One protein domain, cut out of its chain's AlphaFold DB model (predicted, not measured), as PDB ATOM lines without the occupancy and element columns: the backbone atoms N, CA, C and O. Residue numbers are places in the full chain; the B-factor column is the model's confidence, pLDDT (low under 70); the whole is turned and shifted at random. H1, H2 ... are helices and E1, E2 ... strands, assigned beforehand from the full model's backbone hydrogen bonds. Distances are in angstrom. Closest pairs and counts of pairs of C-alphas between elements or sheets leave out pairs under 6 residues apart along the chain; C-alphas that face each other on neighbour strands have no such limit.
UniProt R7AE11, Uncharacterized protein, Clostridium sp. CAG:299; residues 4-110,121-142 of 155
ATOM      1  N   ASP A   4      75.805  90.967 -23.540       92.56
ATOM      2  CA  ASP A   4      76.025  89.528 -23.482       92.56
ATOM      3  C   ASP A   4      74.829  88.767 -22.888       92.56
ATOM      4  O   ASP A   4      74.460  87.722 -23.423       92.56
ATOM      5  N   PHE A   5      74.153  89.315 -21.869       95.06
ATOM      6  CA  PHE A   5      72.918  88.724 -21.339       95.06
ATOM      7  C   PHE A   5      71.749  88.818 -22.329       95.06
ATOM      8  O   PHE A   5      70.956  87.882 -22.420       95.06
ATOM      9  N   VAL A   6      71.647  89.913 -23.096       95.19
ATOM     10  CA  VAL A   6      70.641  90.055 -24.171       95.19
ATOM     11  C   VAL A   6      70.852  88.969 -25.223       95.19
ATOM     12  O   VAL A   6      69.922  88.249 -25.577       95.19
ATOM     13  N   ASP A   7      72.088  88.843 -25.702       96.62
ATOM     14  CA  ASP A   7      72.438  87.909 -26.764       96.62
ATOM     15  C   ASP A   7      72.230  86.456 -26.302       96.62
ATOM     16  O   ASP A   7      71.775  85.611 -27.072       96.62
ATOM     17  N   SER A   8      72.529  86.175 -25.032       97.19
ATOM     18  CA  SER A   8      72.304  84.876 -24.397       97.19
ATOM     19  C   SER A   8      70.813  84.532 -24.292       97.19
ATOM     20  O   SER A   8      70.396  83.442 -24.685       97.19
ATOM     21  N   TRP A   9      69.976  85.488 -23.873       98.12
ATOM     22  CA  TRP A   9      68.521  85.322 -23.871       98.12
ATOM     23  C   TRP A   9      67.977  84.992 -25.260       98.12
ATOM     24  O   TRP A   9      67.215  84.039 -25.415       98.12
ATOM     25  N   GLU A  10      68.378  85.742 -26.286       98.00
ATOM     26  CA  GLU A  10      67.890  85.521 -27.649       98.00
ATOM     27  C   GLU A  10      68.275  84.143 -28.201       98.00
ATOM     28  O   GLU A  10      67.455  83.521 -28.880       98.00
ATOM     29  N   ARG A  11      69.468  83.637 -27.860       98.25
ATOM     30  CA  ARG A  11      69.906  82.282 -28.232       98.25
ATOM     31  C   ARG A  11      69.095  81.186 -27.539       98.25
ATOM     32  O   ARG A  11      68.703  80.227 -28.198       98.25
ATOM     33  N   HIS A  12      68.823  81.334 -26.241       98.50
ATOM     34  CA  HIS A  12      68.389  80.215 -25.389       98.50
ATOM     35  C   HIS A  12      66.932  80.290 -24.906       98.50
ATOM     36  O   HIS A  12      66.416  79.330 -24.331       98.50
ATOM     37  N   LYS A  13      66.202  81.385 -25.170       98.12
ATOM     38  CA  LYS A  13      64.789  81.540 -24.752       98.12
ATOM     39  C   LYS A  13      63.864  80.433 -25.273       98.12
ATOM     40  O   LYS A  13      62.852  80.139 -24.639       98.12
ATOM     41  N   GLY A  14      64.192  79.822 -26.414       98.50
ATOM     42  CA  GLY A  14      63.450  78.681 -26.961       98.50
ATOM     43  C   GLY A  14      63.589  77.422 -26.101       98.50
ATOM     44  O   GLY A  14      62.587  76.785 -25.784       98.50
ATOM     45  N   GLU A  15      64.810  77.110 -25.665       98.44
ATOM     46  CA  GLU A  15      65.105  75.972 -24.782       98.44
ATOM     47  C   GLU A  15      64.486  76.171 -23.399       98.44
ATOM     48  O   GLU A  15      63.880  75.256 -22.840       98.44
ATOM     49  N   LEU A  16      64.553  77.400 -22.880       98.50
ATOM     50  CA  LEU A  16      63.896  77.766 -21.631       98.50
ATOM     51  C   LEU A  16      62.379  77.549 -21.703       98.50
ATOM     52  O   LEU A  16      61.804  76.945 -20.797       98.50
ATOM     53  N   LYS A  17      61.734  77.986 -22.791       98.56
ATOM     54  CA  LYS A  17      60.298  77.770 -23.006       98.56
ATOM     55  C   LYS A  17      59.954  76.280 -23.056       98.56
ATOM     56  O   LYS A  17      59.017  75.864 -22.382       98.56
ATOM     57  N   ALA A  18      60.732  75.478 -23.783       98.25
ATOM     58  CA  ALA A  18      60.523  74.032 -23.873       98.25
ATOM     59  C   ALA A  18      60.692  73.324 -22.512       98.25
ATOM     60  O   ALA A  18      59.928  72.412 -22.181       98.25
ATOM     61  N   TYR A  19      61.647  73.767 -21.684       98.19
ATOM     62  CA  TYR A  19      61.782  73.272 -20.312       98.19
ATOM     63  C   TYR A  19      60.544  73.608 -19.473       98.19
ATOM     64  O   TYR A  19      59.982  72.734 -18.818       98.19
ATOM     65  N   LEU A  20      60.087  74.863 -19.517       97.62
ATOM     66  CA  LEU A  20      58.918  75.311 -18.755       97.62
ATOM     67  C   LEU A  20      57.635  74.565 -19.147       97.62
ATOM     68  O   LEU A  20      56.797  74.328 -18.287       97.62
ATOM     69  N   GLU A  21      57.491  74.157 -20.409       97.31
ATOM     70  CA  GLU A  21      56.336  73.386 -20.898       97.31
ATOM     71  C   GLU A  21      56.289  71.940 -20.373       97.31
ATOM     72  O   GLU A  21      55.244  71.295 -20.454       97.31
ATOM     73  N   THR A  22      57.399  71.419 -19.841       95.94
ATOM     74  CA  THR A  22      57.535  70.000 -19.463       95.94
ATOM     75  C   THR A  22      57.921  69.770 -18.002       95.94
ATOM     76  O   THR A  22      57.659  68.692 -17.468       95.94
ATOM     77  N   CYS A  23      58.521  70.760 -17.337       95.31
ATOM     78  CA  CYS A  23      58.895  70.676 -15.928       95.31
ATOM     79  C   CYS A  23      57.672  70.648 -15.001       95.31
ATOM     80  O   CYS A  23      56.576  71.051 -15.383       95.31
ATOM     81  N   ARG A  24      57.857  70.199 -13.757       93.88
ATOM     82  CA  ARG A  24      56.800  70.245 -12.735       93.88
ATOM     83  C   ARG A  24      56.805  71.588 -12.021       93.88
ATOM     84  O   ARG A  24      57.871  72.112 -11.711       93.88
ATOM     85  N   GLN A  25      55.631  72.107 -11.668       90.44
ATOM     86  CA  GLN A  25      55.527  73.397 -10.976       90.44
ATOM     87  C   GLN A  25      56.316  73.477  -9.658       90.44
ATOM     88  O   GLN A  25      56.819  74.551  -9.337       90.44
ATOM     89  N   LYS A  26      56.499  72.372  -8.922       91.06
ATOM     90  CA  LYS A  26      57.351  72.352  -7.716       91.06
ATOM     91  C   LYS A  26      58.810  72.722  -7.979       91.06
ATOM     92  O   LYS A  26      59.483  73.225  -7.090       91.06
ATOM     93  N   GLU A  27      59.304  72.501  -9.197       93.69
ATOM     94  CA  GLU A  27      60.669  72.878  -9.595       93.69
ATOM     95  C   GLU A  27      60.816  74.397  -9.771       93.69
ATOM     96  O   GLU A  27      61.931  74.909  -9.779       93.69
ATOM     97  N   LEU A  28      59.695  75.116  -9.879       94.25
ATOM     98  CA  LEU A  28      59.605  76.570 -10.031       94.25
ATOM     99  C   LEU A  28      59.104  77.241  -8.738       94.25
ATOM    100  O   LEU A  28      58.615  78.367  -8.770       94.25
ATOM    101  N   GLY A  29      59.168  76.533  -7.605       90.56
ATOM    102  CA  GLY A  29      58.470  76.903  -6.373       90.56
ATOM    103  C   GLY A  29      58.989  78.153  -5.656       90.56
ATOM    104  O   GLY A  29      58.280  78.666  -4.793       90.56
ATOM    105  N   SER A  30      60.176  78.651  -6.009       94.31
ATOM    106  CA  SER A  30      60.792  79.839  -5.411       94.31
ATOM    107  C   SER A  30      61.506  80.702  -6.448       94.31
ATOM    108  O   SER A  30      61.942  80.216  -7.497       94.31
ATOM    109  N   TYR A  31      61.688  81.985  -6.135       96.38
ATOM    110  CA  TYR A  31      62.475  82.890  -6.968       96.38
ATOM    111  C   TYR A  31      63.932  82.425  -7.095       96.38
ATOM    112  O   TYR A  31      64.485  82.446  -8.196       96.38
ATOM    113  N   GLN A  32      64.518  81.880  -6.024       97.06
ATOM    114  CA  GLN A  32      65.838  81.251  -6.070       97.06
ATOM    115  C   GLN A  32      65.911  80.133  -7.127       97.06
ATOM    116  O   GLN A  32      66.874  80.072  -7.895       97.06
ATOM    117  N   ALA A  33      64.894  79.267  -7.211       97.38
ATOM    118  CA  ALA A  33      64.838  78.206  -8.219       97.38
ATOM    119  C   ALA A  33      64.750  78.773  -9.647       97.38
ATOM    120  O   ALA A  33      65.403  78.257 -10.557       97.38
ATOM    121  N   LEU A  34      64.016  79.874  -9.837       98.12
ATOM    122  CA  LEU A  34      63.950  80.582 -11.117       98.12
ATOM    123  C   LEU A  34      65.296  81.199 -11.511       98.12
ATOM    124  O   LEU A  34      65.696  81.085 -12.668       98.12
ATOM    125  N   VAL A  35      66.024  81.798 -10.566       98.31
ATOM    126  CA  VAL A  35      67.381  82.299 -10.821       98.31
ATOM    127  C   VAL A  35      68.299  81.142 -11.214       98.31
ATOM    128  O   VAL A  35      68.937  81.208 -12.261       98.31
ATOM    129  N   LYS A  36      68.298  80.024 -10.471       98.25
ATOM    130  CA  LYS A  36      69.078  78.831 -10.851       98.25
ATOM    131  C   LYS A  36      68.732  78.336 -12.260       98.25
ATOM    132  O   LYS A  36      69.634  78.042 -13.044       98.25
ATOM    133  N   LEU A  37      67.444  78.274 -12.604       98.31
ATOM    134  CA  LEU A  37      66.975  77.879 -13.933       98.31
ATOM    135  C   LEU A  37      67.490  78.825 -15.026       98.31
ATOM    136  O   LEU A  37      68.000  78.353 -16.043       98.31
ATOM    137  N   LEU A  38      67.383  80.137 -14.801       98.25
ATOM    138  CA  LEU A  38      67.861  81.168 -15.720       98.25
ATOM    139  C   LEU A  38      69.353  80.994 -16.012       98.25
ATOM    140  O   LEU A  38      69.761  80.965 -17.172       98.25
ATOM    141  N   PHE A  39      70.167  80.823 -14.970       98.25
ATOM    142  CA  PHE A  39      71.600  80.621 -15.146       98.25
ATOM    143  C   PHE A  39      71.914  79.303 -15.839       98.25
ATOM    144  O   PHE A  39      72.729  79.285 -16.754       98.25
ATOM    145  N   ARG A  40      71.240  78.215 -15.466       97.62
ATOM    146  CA  ARG A  40      71.463  76.893 -16.056       97.62
ATOM    147  C   ARG A  40      71.158  76.848 -17.554       97.62
ATOM    148  O   ARG A  40      71.935  76.254 -18.291       97.62
ATOM    149  N   VAL A  41      70.021  77.402 -17.976       98.25
ATOM    150  CA  VAL A  41      69.502  77.223 -19.345       98.25
ATOM    151  C   VAL A  41      69.865  78.383 -20.259       98.25
ATOM    152  O   VAL A  41      70.063  78.167 -21.444       98.25
ATOM    153  N   VAL A  42      69.957  79.606 -19.737       98.25
ATOM    154  CA  VAL A  42      70.218  80.783 -20.572       98.25
ATOM    155  C   VAL A  42      71.686  81.174 -20.504       98.25
ATOM    156  O   VAL A  42      72.370  81.152 -21.515       98.25
ATOM    157  N   ILE A  43      72.198  81.484 -19.313       97.44
ATOM    158  CA  ILE A  43      73.472  82.210 -19.180       97.44
ATOM    159  C   ILE A  43      74.698  81.283 -19.258       97.44
ATOM    160  O   ILE A  43      75.636  81.544 -20.011       97.44
ATOM    161  N   ASN A  44      74.719  80.193 -18.489       97.50
ATOM    162  CA  ASN A  44      75.882  79.310 -18.369       97.50
ATOM    163  C   ASN A  44      76.239  78.509 -19.636       97.50
ATOM    164  O   ASN A  44      77.435  78.265 -19.819       97.50
ATOM    165  N   PRO A  45      75.305  78.127 -20.533       96.69
ATOM    166  CA  PRO A  45      75.661  77.457 -21.787       96.69
ATOM    167  C   PRO A  45      76.635  78.251 -22.669       96.69
ATOM    168  O   PRO A  45      77.452  77.659 -23.377       96.69
ATOM    169  N   ASP A  46      76.619  79.584 -22.576       95.69
ATOM    170  CA  ASP A  46      77.544  80.456 -23.309       95.69
ATOM    171  C   ASP A  46      78.922  80.599 -22.621       95.69
ATOM    172  O   ASP A  46      79.851  81.175 -23.187       95.69
ATOM    173  N   LEU A  47      79.094  80.066 -21.403       93.00
ATOM    174  CA  LEU A  47      80.221  80.346 -20.504       93.00
ATOM    175  C   LEU A  47      81.031  79.083 -20.171       93.00
ATOM    176  O   LEU A  47      81.158  78.685 -19.017       93.00
ATOM    177  N   LYS A  48      81.631  78.468 -21.195       82.12
ATOM    178  CA  LYS A  48      82.262  77.134 -21.119       82.12
ATOM    179  C   LYS A  48      83.354  76.954 -20.055       82.12
ATOM    180  O   LYS A  48      83.478  75.863 -19.511       82.12
ATOM    181  N   HIS A  49      84.173  77.973 -19.791       86.25
ATOM    182  CA  HIS A  49      85.363  77.834 -18.933       86.25
ATOM    183  C   HIS A  49      85.165  78.320 -17.497       86.25
ATOM    184  O   HIS A  49      85.911  77.921 -16.611       86.25
ATOM    185  N   ALA A  50      84.176  79.179 -17.273       92.25
ATOM    186  CA  ALA A  50      83.900  79.768 -15.972       92.25
ATOM    187  C   ALA A  50      82.408  80.123 -15.898       92.25
ATOM    188  O   ALA A  50      82.064  81.298 -15.972       92.25
ATOM    189  N   PRO A  51      81.487  79.150 -15.843       96.75
ATOM    190  CA  PRO A  51      80.067  79.448 -15.648       96.75
ATOM    191  C   PRO A  51      79.848  80.128 -14.289       96.75
ATOM    192  O   PRO A  51      80.714  80.058 -13.416       96.75
ATOM    193  N   TYR A  52      78.709  80.787 -14.087       97.56
ATOM    194  CA  TYR A  52      78.342  81.255 -12.750       97.56
ATOM    195  C   TYR A  52      77.942  80.064 -11.877       97.56
ATOM    196  O   TYR A  52      77.166  79.206 -12.312       97.56
ATOM    197  N   ASP A  53      78.477  80.015 -10.658       96.19
ATOM    198  CA  ASP A  53      78.198  78.952  -9.695       96.19
ATOM    199  C   ASP A  53      76.853  79.213  -9.005       96.19
ATOM    200  O   ASP A  53      76.725  80.072  -8.132       96.19
ATOM    201  N   THR A  54      75.823  78.478  -9.422       96.19
ATOM    202  CA  THR A  54      74.475  78.590  -8.851       96.19
ATOM    203  C   THR A  54      74.326  77.874  -7.513       96.19
ATOM    204  O   THR A  54      73.346  78.112  -6.807       96.19
ATOM    205  N   GLU A  55      75.258  76.987  -7.153       95.44
ATOM    206  CA  GLU A  55      75.219  76.242  -5.892       95.44
ATOM    207  C   GLU A  55      75.838  77.036  -4.743       95.44
ATOM    208  O   GLU A  55      75.402  76.894  -3.604       95.44
ATOM    209  N   LYS A  56      76.782  77.934  -5.047       95.50
ATOM    210  CA  LYS A  56      77.354  78.900  -4.092       95.50
ATOM    211  C   LYS A  56      76.700  80.283  -4.137       95.50
ATOM    212  O   LYS A  56      77.255  81.245  -3.613       95.50
ATOM    213  N   MET A  57      75.532  80.395  -4.765       97.31
ATOM    214  CA  MET A  57      74.771  81.640  -4.807       97.31
ATOM    215  C   MET A  57      74.414  82.097  -3.390       97.31
ATOM    216  O   MET A  57      73.800  81.355  -2.622       97.31
ATOM    217  N   VAL A  58      74.758  83.342  -3.074       98.00
ATOM    218  CA  VAL A  58      74.349  83.988  -1.827       98.00
ATOM    219  C   VAL A  58      72.963  84.580  -2.035       98.00
ATOM    220  O   VAL A  58      72.728  85.281  -3.020       98.00
ATOM    221  N   VAL A  59      72.057  84.288  -1.106       97.69
ATOM    222  CA  VAL A  59      70.704  84.848  -1.069       97.69
ATOM    223  C   VAL A  59      70.600  85.730   0.166       97.69
ATOM    224  O   VAL A  59      70.896  85.267   1.267       97.69
ATOM    225  N   ILE A  60      70.217  86.987  -0.029       97.31
ATOM    226  CA  ILE A  60      69.903  87.922   1.054       97.31
ATOM    227  C   ILE A  60      68.402  88.172   0.999       97.31
ATOM    228  O   ILE A  60      67.897  88.663  -0.012       97.31
ATOM    229  N   ASP A  61      67.722  87.821   2.081       95.81
ATOM    230  CA  ASP A  61      66.299  88.058   2.291       95.81
ATOM    231  C   ASP A  61      66.097  88.485   3.746       95.81
ATOM    232  O   ASP A  61      66.065  87.659   4.656       95.81
ATOM    233  N   ASP A  62      66.034  89.799   3.954       94.88
ATOM    234  CA  ASP A  62      65.770  90.412   5.261       94.88
ATOM    235  C   ASP A  62      64.274  90.748   5.438       94.88
ATOM    236  O   ASP A  62      63.888  91.457   6.373       94.88
ATOM    237  N   GLY A  63      63.425  90.302   4.504       87.50
ATOM    238  CA  GLY A  63      61.979  90.431   4.604       87.50
ATOM    239  C   GLY A  63      61.361  89.313   5.447       87.50
ATOM    240  O   GLY A  63      61.991  88.309   5.759       87.50
ATOM    241  N   ASP A  64      60.104  89.513   5.842       79.56
ATOM    242  CA  ASP A  64      59.342  88.544   6.652       79.56
ATOM    243  C   ASP A  64      58.023  88.169   5.955       79.56
ATOM    244  O   ASP A  64      57.696  87.003   5.755       79.56
ATOM    245  N   TYR A  65      57.280  89.179   5.488       79.31
ATOM    246  CA  TYR A  65      55.988  88.988   4.810       79.31
ATOM    247  C   TYR A  65      55.928  89.578   3.390       79.31
ATOM    248  O   TYR A  65      55.053  89.255   2.592       79.31
ATOM    249  N   GLN A  66      56.848  90.486   3.092       87.31
ATOM    250  CA  GLN A  66      57.080  91.142   1.810       87.31
ATOM    251  C   GLN A  66      58.495  91.714   1.867       87.31
ATOM    252  O   GLN A  66      58.981  92.031   2.960       87.31
ATOM    253  N   GLY A  67      59.144  91.900   0.726       91.62
ATOM    254  CA  GLY A  67      60.519  92.376   0.742       91.62
ATOM    255  C   GLY A  67      61.218  92.266  -0.595       91.62
ATOM    256  O   GLY A  67      60.592  92.307  -1.657       91.62
ATOM    257  N   ALA A  68      62.538  92.165  -0.520       93.69
ATOM    258  CA  ALA A  68      63.400  91.945  -1.661       93.69
ATOM    259  C   ALA A  68      64.289  90.735  -1.390       93.69
ATOM    260  O   ALA A  68      64.963  90.694  -0.365       93.69
ATOM    261  N   GLU A  69      64.329  89.803  -2.337       96.19
ATOM    262  CA  GLU A  69      65.370  88.780  -2.381       96.19
ATOM    263  C   GLU A  69      66.473  89.263  -3.327       96.19
ATOM    264  O   GLU A  69      66.214  89.590  -4.496       96.19
ATOM    265  N   LEU A  70      67.705  89.328  -2.825       98.00
ATOM    266  CA  LEU A  70      68.897  89.633  -3.609       98.00
ATOM    267  C   LEU A  70      69.705  88.353  -3.808       98.00
ATOM    268  O   LEU A  70      69.967  87.614  -2.862       98.00
ATOM    269  N   TYR A  71      70.155  88.136  -5.039       98.44
ATOM    270  CA  TYR A  71      70.952  86.978  -5.424       98.44
ATOM    271  C   TYR A  71      72.305  87.443  -5.913       98.44
ATOM    272  O   TYR A  71      72.372  88.180  -6.896       98.44
ATOM    273  N   ILE A  72      73.370  86.984  -5.266       98.31
ATOM    274  CA  ILE A  72      74.748  87.266  -5.661       98.31
ATOM    275  C   ILE A  72      75.380  85.963  -6.145       98.31
ATOM    276  O   ILE A  72      75.378  84.954  -5.438       98.31
ATOM    277  N   LEU A  73      75.921  85.990  -7.361       97.75
ATOM    278  CA  LEU A  73      76.614  84.861  -7.977       97.75
ATOM    279  C   LEU A  73      78.012  85.295  -8.395       97.75
ATOM    280  O   LEU A  73      78.219  86.449  -8.764       97.75
ATOM    281  N   HIS A  74      78.950  84.353  -8.406       96.88
ATOM    282  CA  HIS A  74      80.298  84.575  -8.913       96.88
ATOM    283  C   HIS A  74      80.648  83.562 -10.002       96.88
ATOM    284  O   HIS A  74      80.079  82.467 -10.075       96.88
ATOM    285  N   ARG A  75      81.600  83.921 -10.865       96.12
ATOM    286  CA  ARG A  75      82.211  82.981 -11.811       96.12
ATOM    287  C   ARG A  75      82.866  81.815 -11.065       96.12
ATOM    288  O   ARG A  75      83.513  82.010 -10.039       96.12
ATOM    289  N   SER A  76      82.754  80.605 -11.605       94.62
ATOM    290  CA  SER A  76      83.414  79.401 -11.091       94.62
ATOM    291  C   SER A  76      84.907  79.398 -11.447       94.62
ATOM    292  O   SER A  76      85.367  78.609 -12.273       94.62
ATOM    293  N   THR A  77      85.662  80.303 -10.831       92.75
ATOM    294  CA  THR A  77      87.121  80.416 -10.928       92.75
ATOM    295  C   THR A  77      87.763  80.080  -9.579       92.75
ATOM    296  O   THR A  77      87.080  79.951  -8.563       92.75
ATOM    297  N   TYR A  78      89.087  79.889  -9.556       89.50
ATOM    298  CA  TYR A  78      89.812  79.592  -8.312       89.50
ATOM    299  C   TYR A  78      89.711  80.738  -7.293       89.50
ATOM    300  O   TYR A  78      89.511  80.493  -6.106       89.50
ATOM    301  N   GLN A  79      89.835  81.978  -7.770       90.94
ATOM    302  CA  GLN A  79      89.757  83.207  -6.984       90.94
ATOM    303  C   GLN A  79      89.006  84.259  -7.810       90.94
ATOM    304  O   GLN A  79      89.610  84.844  -8.710       90.94
ATOM    305  N   PRO A  80      87.697  84.450  -7.575       91.88
ATOM    306  CA  PRO A  80      86.924  85.458  -8.287       91.88
ATOM    307  C   PRO A  80      87.311  86.869  -7.827       91.88
ATOM    308  O   PRO A  80      87.382  87.135  -6.624       91.88
ATOM    309  N   TYR A  81      87.527  87.769  -8.784       92.06
ATOM    310  CA  TYR A  81      87.659  89.209  -8.546       92.06
ATOM    311  C   TYR A  81      86.281  89.862  -8.410       92.06
ATOM    312  O   TYR A  81      85.267  89.224  -8.679       92.06
ATOM    313  N   VAL A  82      86.214  91.134  -8.005       93.38
ATOM    314  CA  VAL A  82      84.937  91.851  -7.815       93.38
ATOM    315  C   VAL A  82      84.088  91.817  -9.093       93.38
ATOM    316  O   VAL A  82      82.893  91.557  -9.032       93.38
ATOM    317  N   GLU A  83      84.706  91.965 -10.259       92.19
ATOM    318  CA  GLU A  83      84.060  91.953 -11.576       92.19
ATOM    319  C   GLU A  83      83.521  90.573 -11.986       92.19
ATOM    320  O   GLU A  83      82.690  90.473 -12.895       92.19
ATOM    321  N   ASP A  84      83.972  89.504 -11.320       94.44
ATOM    322  CA  ASP A  84      83.436  88.154 -11.501       94.44
ATOM    323  C   ASP A  84      82.109  87.954 -10.759       94.44
ATOM    324  O   ASP A  84      81.420  86.955 -11.001       94.44
ATOM    325  N   TYR A  85      81.741  88.882  -9.871       96.62
ATOM    326  CA  TYR A  85      80.460  88.871  -9.184       96.62
ATOM    327  C   TYR A  85      79.404  89.616  -9.989       96.62
ATOM    328  O   TYR A  85      79.609  90.692 -10.557       96.62
ATOM    329  N   ILE A  86      78.208  89.056  -9.949       97.25
ATOM    330  CA  ILE A  86      76.989  89.685 -10.424       97.25
ATOM    331  C   ILE A  86      75.930  89.622  -9.336       97.25
ATOM    332  O   ILE A  86      75.981  88.772  -8.445       97.25
ATOM    333  N   TYR A  87      74.928  90.479  -9.464       97.56
ATOM    334  CA  TYR A  87      73.707  90.364  -8.692       97.56
ATOM    335  C   TYR A  87      72.463  90.525  -9.557       97.56
ATOM    336  O   TYR A  87      72.483  91.177 -10.602       97.56
ATOM    337  N   THR A  88      71.365  89.941  -9.094       97.81
ATOM    338  CA  THR A  88      70.001  90.264  -9.523       97.81
ATOM    339  C   THR A  88      69.088  90.273  -8.305       97.81
ATOM    340  O   THR A  88      69.498  89.885  -7.212       97.81
ATOM    341  N   TYR A  89      67.864  90.752  -8.469       96.88
ATOM    342  CA  TYR A  89      66.919  90.864  -7.371       96.88
ATOM    343  C   TYR A  89      65.474  90.808  -7.850       96.88
ATOM    344  O   TYR A  89      65.138  91.080  -9.014       96.88
ATOM    345  N   VAL A  90      64.598  90.510  -6.903       95.69
ATOM    346  CA  VAL A  90      63.154  90.553  -7.083       95.69
ATOM    347  C   VAL A  90      62.500  91.104  -5.829       95.69
ATOM    348  O   VAL A  90      62.954  90.840  -4.722       95.69
ATOM    349  N   TYR A  91      61.444  91.887  -6.019       91.62
ATOM    350  CA  TYR A  91      60.549  92.246  -4.929       91.62
ATOM    351  C   TYR A  91      59.440  91.204  -4.854       91.62
ATOM    352  O   TYR A  91      58.863  90.859  -5.890       91.62
ATOM    353  N   TYR A  92      59.146  90.732  -3.651       89.06
ATOM    354  CA  TYR A  92      58.057  89.804  -3.380       89.06
ATOM    355  C   TYR A  92      57.061  90.424  -2.402       89.06
ATOM    356  O   TYR A  92      57.363  91.382  -1.683       89.06
ATOM    357  N   GLY A  93      55.846  89.887  -2.409       82.69
ATOM    358  CA  GLY A  93      54.719  90.428  -1.672       82.69
ATOM    359  C   GLY A  93      53.987  89.365  -0.871       82.69
ATOM    360  O   GLY A  93      54.241  88.169  -0.964       82.69
ATOM    361  N   SER A  94      53.019  89.830  -0.100       72.12
ATOM    362  CA  SER A  94      52.278  89.000   0.840       72.12
ATOM    363  C   SER A  94      51.164  88.149   0.238       72.12
ATOM    364  O   SER A  94      50.588  87.302   0.920       72.12
ATOM    365  N   CYS A  95      50.782  88.410  -1.009       64.06
ATOM    366  CA  CYS A  95      49.660  87.747  -1.661       64.06
ATOM    367  C   CYS A  95      49.886  87.639  -3.168       64.06
ATOM    368  O   CYS A  95      50.685  88.384  -3.726       64.06
ATOM    369  N   SER A  96      49.133  86.773  -3.846       58.22
ATOM    370  CA  SER A  96      49.237  86.515  -5.295       58.22
ATOM    371  C   SER A  96      49.082  87.747  -6.196       58.22
ATOM    372  O   SER A  96      49.507  87.719  -7.347       58.22
ATOM    373  N   PHE A  97      48.492  88.832  -5.689       55.66
ATOM    374  CA  PHE A  97      48.400  90.110  -6.399       55.66
ATOM    375  C   PHE A  97      49.669  90.967  -6.256       55.66
ATOM    376  O   PHE A  97      50.002  91.739  -7.151       55.66
ATOM    377  N   CYS A  98      50.377  90.826  -5.135       65.31
ATOM    378  CA  CYS A  98      51.594  91.572  -4.809       65.31
ATOM    379  C   CYS A  98      52.877  90.754  -5.047       65.31
ATOM    380  O   CYS A  98      53.964  91.323  -5.099       65.31
ATOM    381  N   ASP A  99      52.759  89.434  -5.196       83.44
ATOM    382  CA  ASP A  99      53.830  88.484  -5.473       83.44
ATOM    383  C   ASP A  99      53.570  87.803  -6.819       83.44
ATOM    384  O   ASP A  99      52.651  86.994  -6.974       83.44
ATOM    385  N   ILE A 100      54.408  88.138  -7.799       87.25
ATOM    386  CA  ILE A 100      54.267  87.679  -9.181       87.25
ATOM    387  C   ILE A 100      54.374  86.154  -9.261       87.25
ATOM    388  O   ILE A 100      53.592  85.529  -9.975       87.25
ATOM    389  N   LEU A 101      55.305  85.534  -8.532       91.00
ATOM    390  CA  LEU A 101      55.469  84.083  -8.542       91.00
ATOM    391  C   LEU A 101      54.236  83.387  -7.964       91.00
ATOM    392  O   LEU A 101      53.717  82.451  -8.577       91.00
ATOM    393  N   GLN A 102      53.722  83.871  -6.831       86.38
ATOM    394  CA  GLN A 102      52.475  83.348  -6.275       86.38
ATOM    395  C   GLN A 102      51.305  83.550  -7.244       86.38
ATOM    396  O   GLN A 102      50.519  82.625  -7.440       86.38
ATOM    397  N   GLY A 103      51.209  84.706  -7.907       87.19
ATOM    398  CA  GLY A 103      50.210  84.985  -8.945       87.19
ATOM    399  C   GLY A 103      50.249  83.989 -10.103       87.19
ATOM    400  O   GLY A 103      49.218  83.441 -10.490       87.19
ATOM    401  N   ILE A 104      51.444  83.675 -10.608       90.62
ATOM    402  CA  ILE A 104      51.627  82.697 -11.689       90.62
ATOM    403  C   ILE A 104      51.210  81.298 -11.230       90.62
ATOM    404  O   ILE A 104      50.454  80.611 -11.925       90.62
ATOM    405  N   ARG A 105      51.683  80.865 -10.059       87.12
ATOM    406  CA  ARG A 105      51.410  79.523  -9.521       87.12
ATOM    407  C   ARG A 105      49.933  79.321  -9.194       87.12
ATOM    408  O   ARG A 105      49.402  78.243  -9.440       87.12
ATOM    409  N   SER A 106      49.281  80.370  -8.697       80.62
ATOM    410  CA  SER A 106      47.859  80.370  -8.342       80.62
ATOM    411  C   SER A 106      46.910  80.609  -9.516       80.62
ATOM    412  O   SER A 106      45.701  80.506  -9.347       80.62
ATOM    413  N   GLN A 107      47.429  80.973 -10.694       73.94
ATOM    414  CA  GLN A 107      46.627  81.472 -11.819       73.94
ATOM    415  C   GLN A 107      45.698  82.645 -11.441       73.94
ATOM    416  O   GLN A 107      44.678  82.863 -12.090       73.94
ATOM    417  N   GLY A 108      46.045  83.411 -10.400       60.72
ATOM    418  CA  GLY A 108      45.221  84.508  -9.887       60.72
ATOM    419  C   GLY A 108      44.025  84.076  -9.029       60.72
ATOM    420  O   GLY A 108      43.225  84.930  -8.649       60.72
ATOM    421  N   GLU A 109      43.892  82.789  -8.698       62.66
ATOM    422  CA  GLU A 109      42.840  82.297  -7.806       62.66
ATOM    423  C   GLU A 109      43.200  82.522  -6.326       62.66
ATOM    424  O   GLU A 109      44.358  82.430  -5.909       62.66
ATOM    425  N   LEU A 110      42.186  82.820  -5.508       56.06
ATOM    426  CA  LEU A 110      42.298  82.847  -4.051       56.06
ATOM    427  C   LEU A 110      42.216  81.399  -3.552       56.06
ATOM    428  O   LEU A 110      41.132  80.827  -3.551       56.06
ATOM    429  N   SER A 121      50.615  75.490 -17.310       93.25
ATOM    430  CA  SER A 121      49.749  75.791 -18.457       93.25
ATOM    431  C   SER A 121      50.428  76.768 -19.432       93.25
ATOM    432  O   SER A 121      51.322  77.511 -19.022       93.25
ATOM    433  N   PRO A 122      49.978  76.874 -20.699       94.62
ATOM    434  CA  PRO A 122      50.563  77.816 -21.659       94.62
ATOM    435  C   PRO A 122      50.612  79.269 -21.160       94.62
ATOM    436  O   PRO A 122      51.594  79.969 -21.396       94.62
ATOM    437  N   HIS A 123      49.589  79.712 -20.421       92.75
ATOM    438  CA  HIS A 123      49.570  81.046 -19.818       92.75
ATOM    439  C   HIS A 123      50.644  81.202 -18.731       92.75
ATOM    440  O   HIS A 123      51.365  82.199 -18.712       92.75
ATOM    441  N   GLN A 124      50.801  80.194 -17.866       94.12
ATOM    442  CA  GLN A 124      51.851  80.188 -16.847       94.12
ATOM    443  C   GLN A 124      53.242  80.174 -17.478       94.12
ATOM    444  O   GLN A 124      54.104  80.915 -17.026       94.12
ATOM    445  N   VAL A 125      53.458  79.405 -18.553       96.81
ATOM    446  CA  VAL A 125      54.726  79.418 -19.303       96.81
ATOM    447  C   VAL A 125      55.048  80.831 -19.788       96.81
ATOM    448  O   VAL A 125      56.156  81.312 -19.565       96.81
ATOM    449  N   THR A 126      54.092  81.531 -20.406       97.00
ATOM    450  CA  THR A 126      54.296  82.923 -20.840       97.00
ATOM    451  C   THR A 126      54.647  83.845 -19.672       97.00
ATOM    452  O   THR A 126      55.572  84.648 -19.792       97.00
ATOM    453  N   ALA A 127      53.961  83.713 -18.538       95.88
ATOM    454  CA  ALA A 127      54.219  84.548 -17.372       95.88
ATOM    455  C   ALA A 127      55.575  84.235 -16.704       95.88
ATOM    456  O   ALA A 127      56.313  85.155 -16.354       95.88
ATOM    457  N   TYR A 128      55.972  82.960 -16.615       97.50
ATOM    458  CA  TYR A 128      57.310  82.562 -16.166       97.50
ATOM    459  C   TYR A 128      58.399  83.117 -17.084       97.50
ATOM    460  O   TYR A 128      59.394  83.645 -16.594       97.50
ATOM    461  N   MET A 129      58.202  83.062 -18.406       98.31
ATOM    462  CA  MET A 129      59.135  83.655 -19.369       98.31
ATOM    463  C   MET A 129      59.313  85.160 -19.134       98.31
ATOM    464  O   MET A 129      60.435  85.658 -19.187       98.31
ATOM    465  N   GLN A 130      58.233  85.888 -18.835       97.50
ATOM    466  CA  GLN A 130      58.304  87.316 -18.506       97.50
ATOM    467  C   GLN A 130      59.032  87.569 -17.182       97.50
ATOM    468  O   GLN A 130      59.903  88.435 -17.121       97.50
ATOM    469  N   LEU A 131      58.731  86.794 -16.137       97.00
ATOM    470  CA  LEU A 131      59.406  86.909 -14.843       97.00
ATOM    471  C   LEU A 131      60.916  86.636 -14.963       97.00
ATOM    472  O   LEU A 131      61.728  87.413 -14.460       97.00
ATOM    473  N   LEU A 132      61.303  85.585 -15.687       98.31
ATOM    474  CA  LEU A 132      62.703  85.241 -15.953       98.31
ATOM    475  C   LEU A 132      63.412  86.317 -16.785       98.31
ATOM    476  O   LEU A 132      64.559  86.654 -16.492       98.31
ATOM    477  N   LEU A 133      62.725  86.915 -17.764       97.81
ATOM    478  CA  LEU A 133      63.251  88.059 -18.508       97.81
ATOM    479  C   LEU A 133      63.494  89.264 -17.588       97.81
ATOM    480  O   LEU A 133      64.523  89.921 -17.711       97.81
ATOM    481  N   HIS A 134      62.592  89.550 -16.647       95.50
ATOM    482  CA  HIS A 134      62.784  90.638 -15.687       95.50
ATOM    483  C   HIS A 134      63.946  90.382 -14.722       95.50
ATOM    484  O   HIS A 134      64.719  91.304 -14.454       95.50
ATOM    485  N   LEU A 135      64.115  89.143 -14.247       97.25
ATOM    486  CA  LEU A 135      65.289  88.741 -13.466       97.25
ATOM    487  C   LEU A 135      66.580  88.949 -14.269       97.25
ATOM    488  O   LEU A 135      67.532  89.525 -13.747       97.25
ATOM    489  N   LEU A 136      66.598  88.561 -15.549       97.62
ATOM    490  CA  LEU A 136      67.746  88.755 -16.438       97.62
ATOM    491  C   LEU A 136      68.039  90.244 -16.681       97.62
ATOM    492  O   LEU A 136      69.186  90.678 -16.600       97.62
ATOM    493  N   GLN A 137      67.007  91.054 -16.921       95.50
ATOM    494  CA  GLN A 137      67.126  92.500 -17.152       95.50
ATOM    495  C   GLN A 137      67.722  93.270 -15.978       95.50
ATOM    496  O   GLN A 137      68.345  94.320 -16.187       95.50
ATOM    497  N   ARG A 138      67.538  92.756 -14.761       95.75
ATOM    498  CA  ARG A 138      68.069  93.328 -13.523       95.75
ATOM    499  C   ARG A 138      69.481  92.863 -13.189       95.75
ATOM    500  O   ARG A 138      70.050  93.418 -12.255       95.75
ATOM    501  N   ILE A 139      70.053  91.919 -13.941       97.06
ATOM    502  CA  ILE A 139      71.430  91.481 -13.708       97.06
ATOM    503  C   ILE A 139      72.392  92.660 -13.884       97.06
ATOM    504  O   ILE A 139      72.316  93.416 -14.863       97.06
ATOM    505  N   LYS A 140      73.307  92.793 -12.925       95.31
ATOM    506  CA  LYS A 140      74.382  93.782 -12.903       95.31
ATOM    507  C   LYS A 140      75.674  93.146 -12.418       95.31
ATOM    508  O   LYS A 140      75.654  92.373 -11.465       95.31
ATOM    509  N   ARG A 141      76.792  93.516 -13.038       94.88
ATOM    510  CA  ARG A 141      78.140  93.244 -12.524       94.88
ATOM    511  C   ARG A 141      78.515  94.199 -11.403       94.88
ATOM    512  O   ARG A 141      78.239  95.400 -11.494       94.88
ATOM    513  N   PHE A 142      79.187  93.674 -10.385       93.38
ATOM    514  CA  PHE A 142      79.928  94.525  -9.462       93.38
ATOM    515  C   PHE A 142      81.083  95.200 -10.220       93.38
ATOM    516  O   PHE A 142      81.600  94.662 -11.198       93.38
TER     517      PHE A 142
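This is residues 4 to 110 and 121 to 142 of the 155 residues of an uncharacterized protein of Clostridium sp. CAG:299 (UniProt R7AE11). A three-stranded antiparallel sheet, E1 E2 E3, makes a wall along one side of the domain; H3 and H5 cross each other over it, each meeting it with only part of its length, and H1 covers the two on the side away from the sheet. H4 packs on H5 at one end of the long axis, and the turn between E2 and E3 reaches toward the other end. The printed part has 129 residues, with five named helices and three named strands in the order H1 H2 H3 E1 E2 E3 H4 H5; the class is mixed, helices and strands. It is compact, with a radius of gyration of the C-alphas of 14.8 A and spans of 47 by 34 by 22 A.

E1, residues 58 to 61, E2, residues 67 to 74, and E3, residues 85 to 92, form a meander, each strand the antiparallel neighbour of the one before. E1 and E2 are a hairpin at 172 degrees, with N 60 and O 70 2.9 A apart, within hydrogen-bond range. E2 and E3 are a hairpin at 161 degrees, with N 71 and O 88 at 2.9 A. H5, residues 122 to 137, only grazes the sheet with residues 131 to 137; the closest C-alphas of H5 and E3 are those of Leu 135 and Thr 88, 6.3 A apart. H3, residues 31 to 46, also only grazes it, with residues 31 to 39. H5 is the hub, touching three helices. It touches H3 about perpendicular, at 73 degrees, the closest C-alphas being Leu 38 and Leu 132, 6.6 A. H1, residues 4 to 20, touches H5 at a shallow tilt of 24 degrees, opposite ways, with the C-alphas of Leu 20 and Val 125 closest at 5.9 A. H1 touches H3 at a steep tilt of 63 degrees, with His 12 and Val 42 closest at 5.2 A between C-alphas. H4, residues 100 to 106, touches H5 at 18 degrees, a shallow tilt, opposite ways; C-alphas 104 and 124 are closest at 5.7 A. H2, residues 25 to 28, is close to H3 but not clearly touching. Every O i to N i+4 pair is within hydrogen-bond range in H4 and H5, against 11 of 13 in H1 and 9 of 12 in H3; H2 is too short for one.

H1 begins at C-alpha 4 (76.025, 89.528, -23.482) and is 22.7 A long; H3 is 22.4 A, E2 23.4 A, E3 23.2 A and H5 22.6 A, ending at C-alpha 137 (67.126, 92.500, -17.152).

Residues 111 to 120 are not printed, with 17.7 A between C-alphas 110 and 121. The link from H3 to E1 is long. Residues 95 to 98 and 108 to 110 have pLDDT under 70.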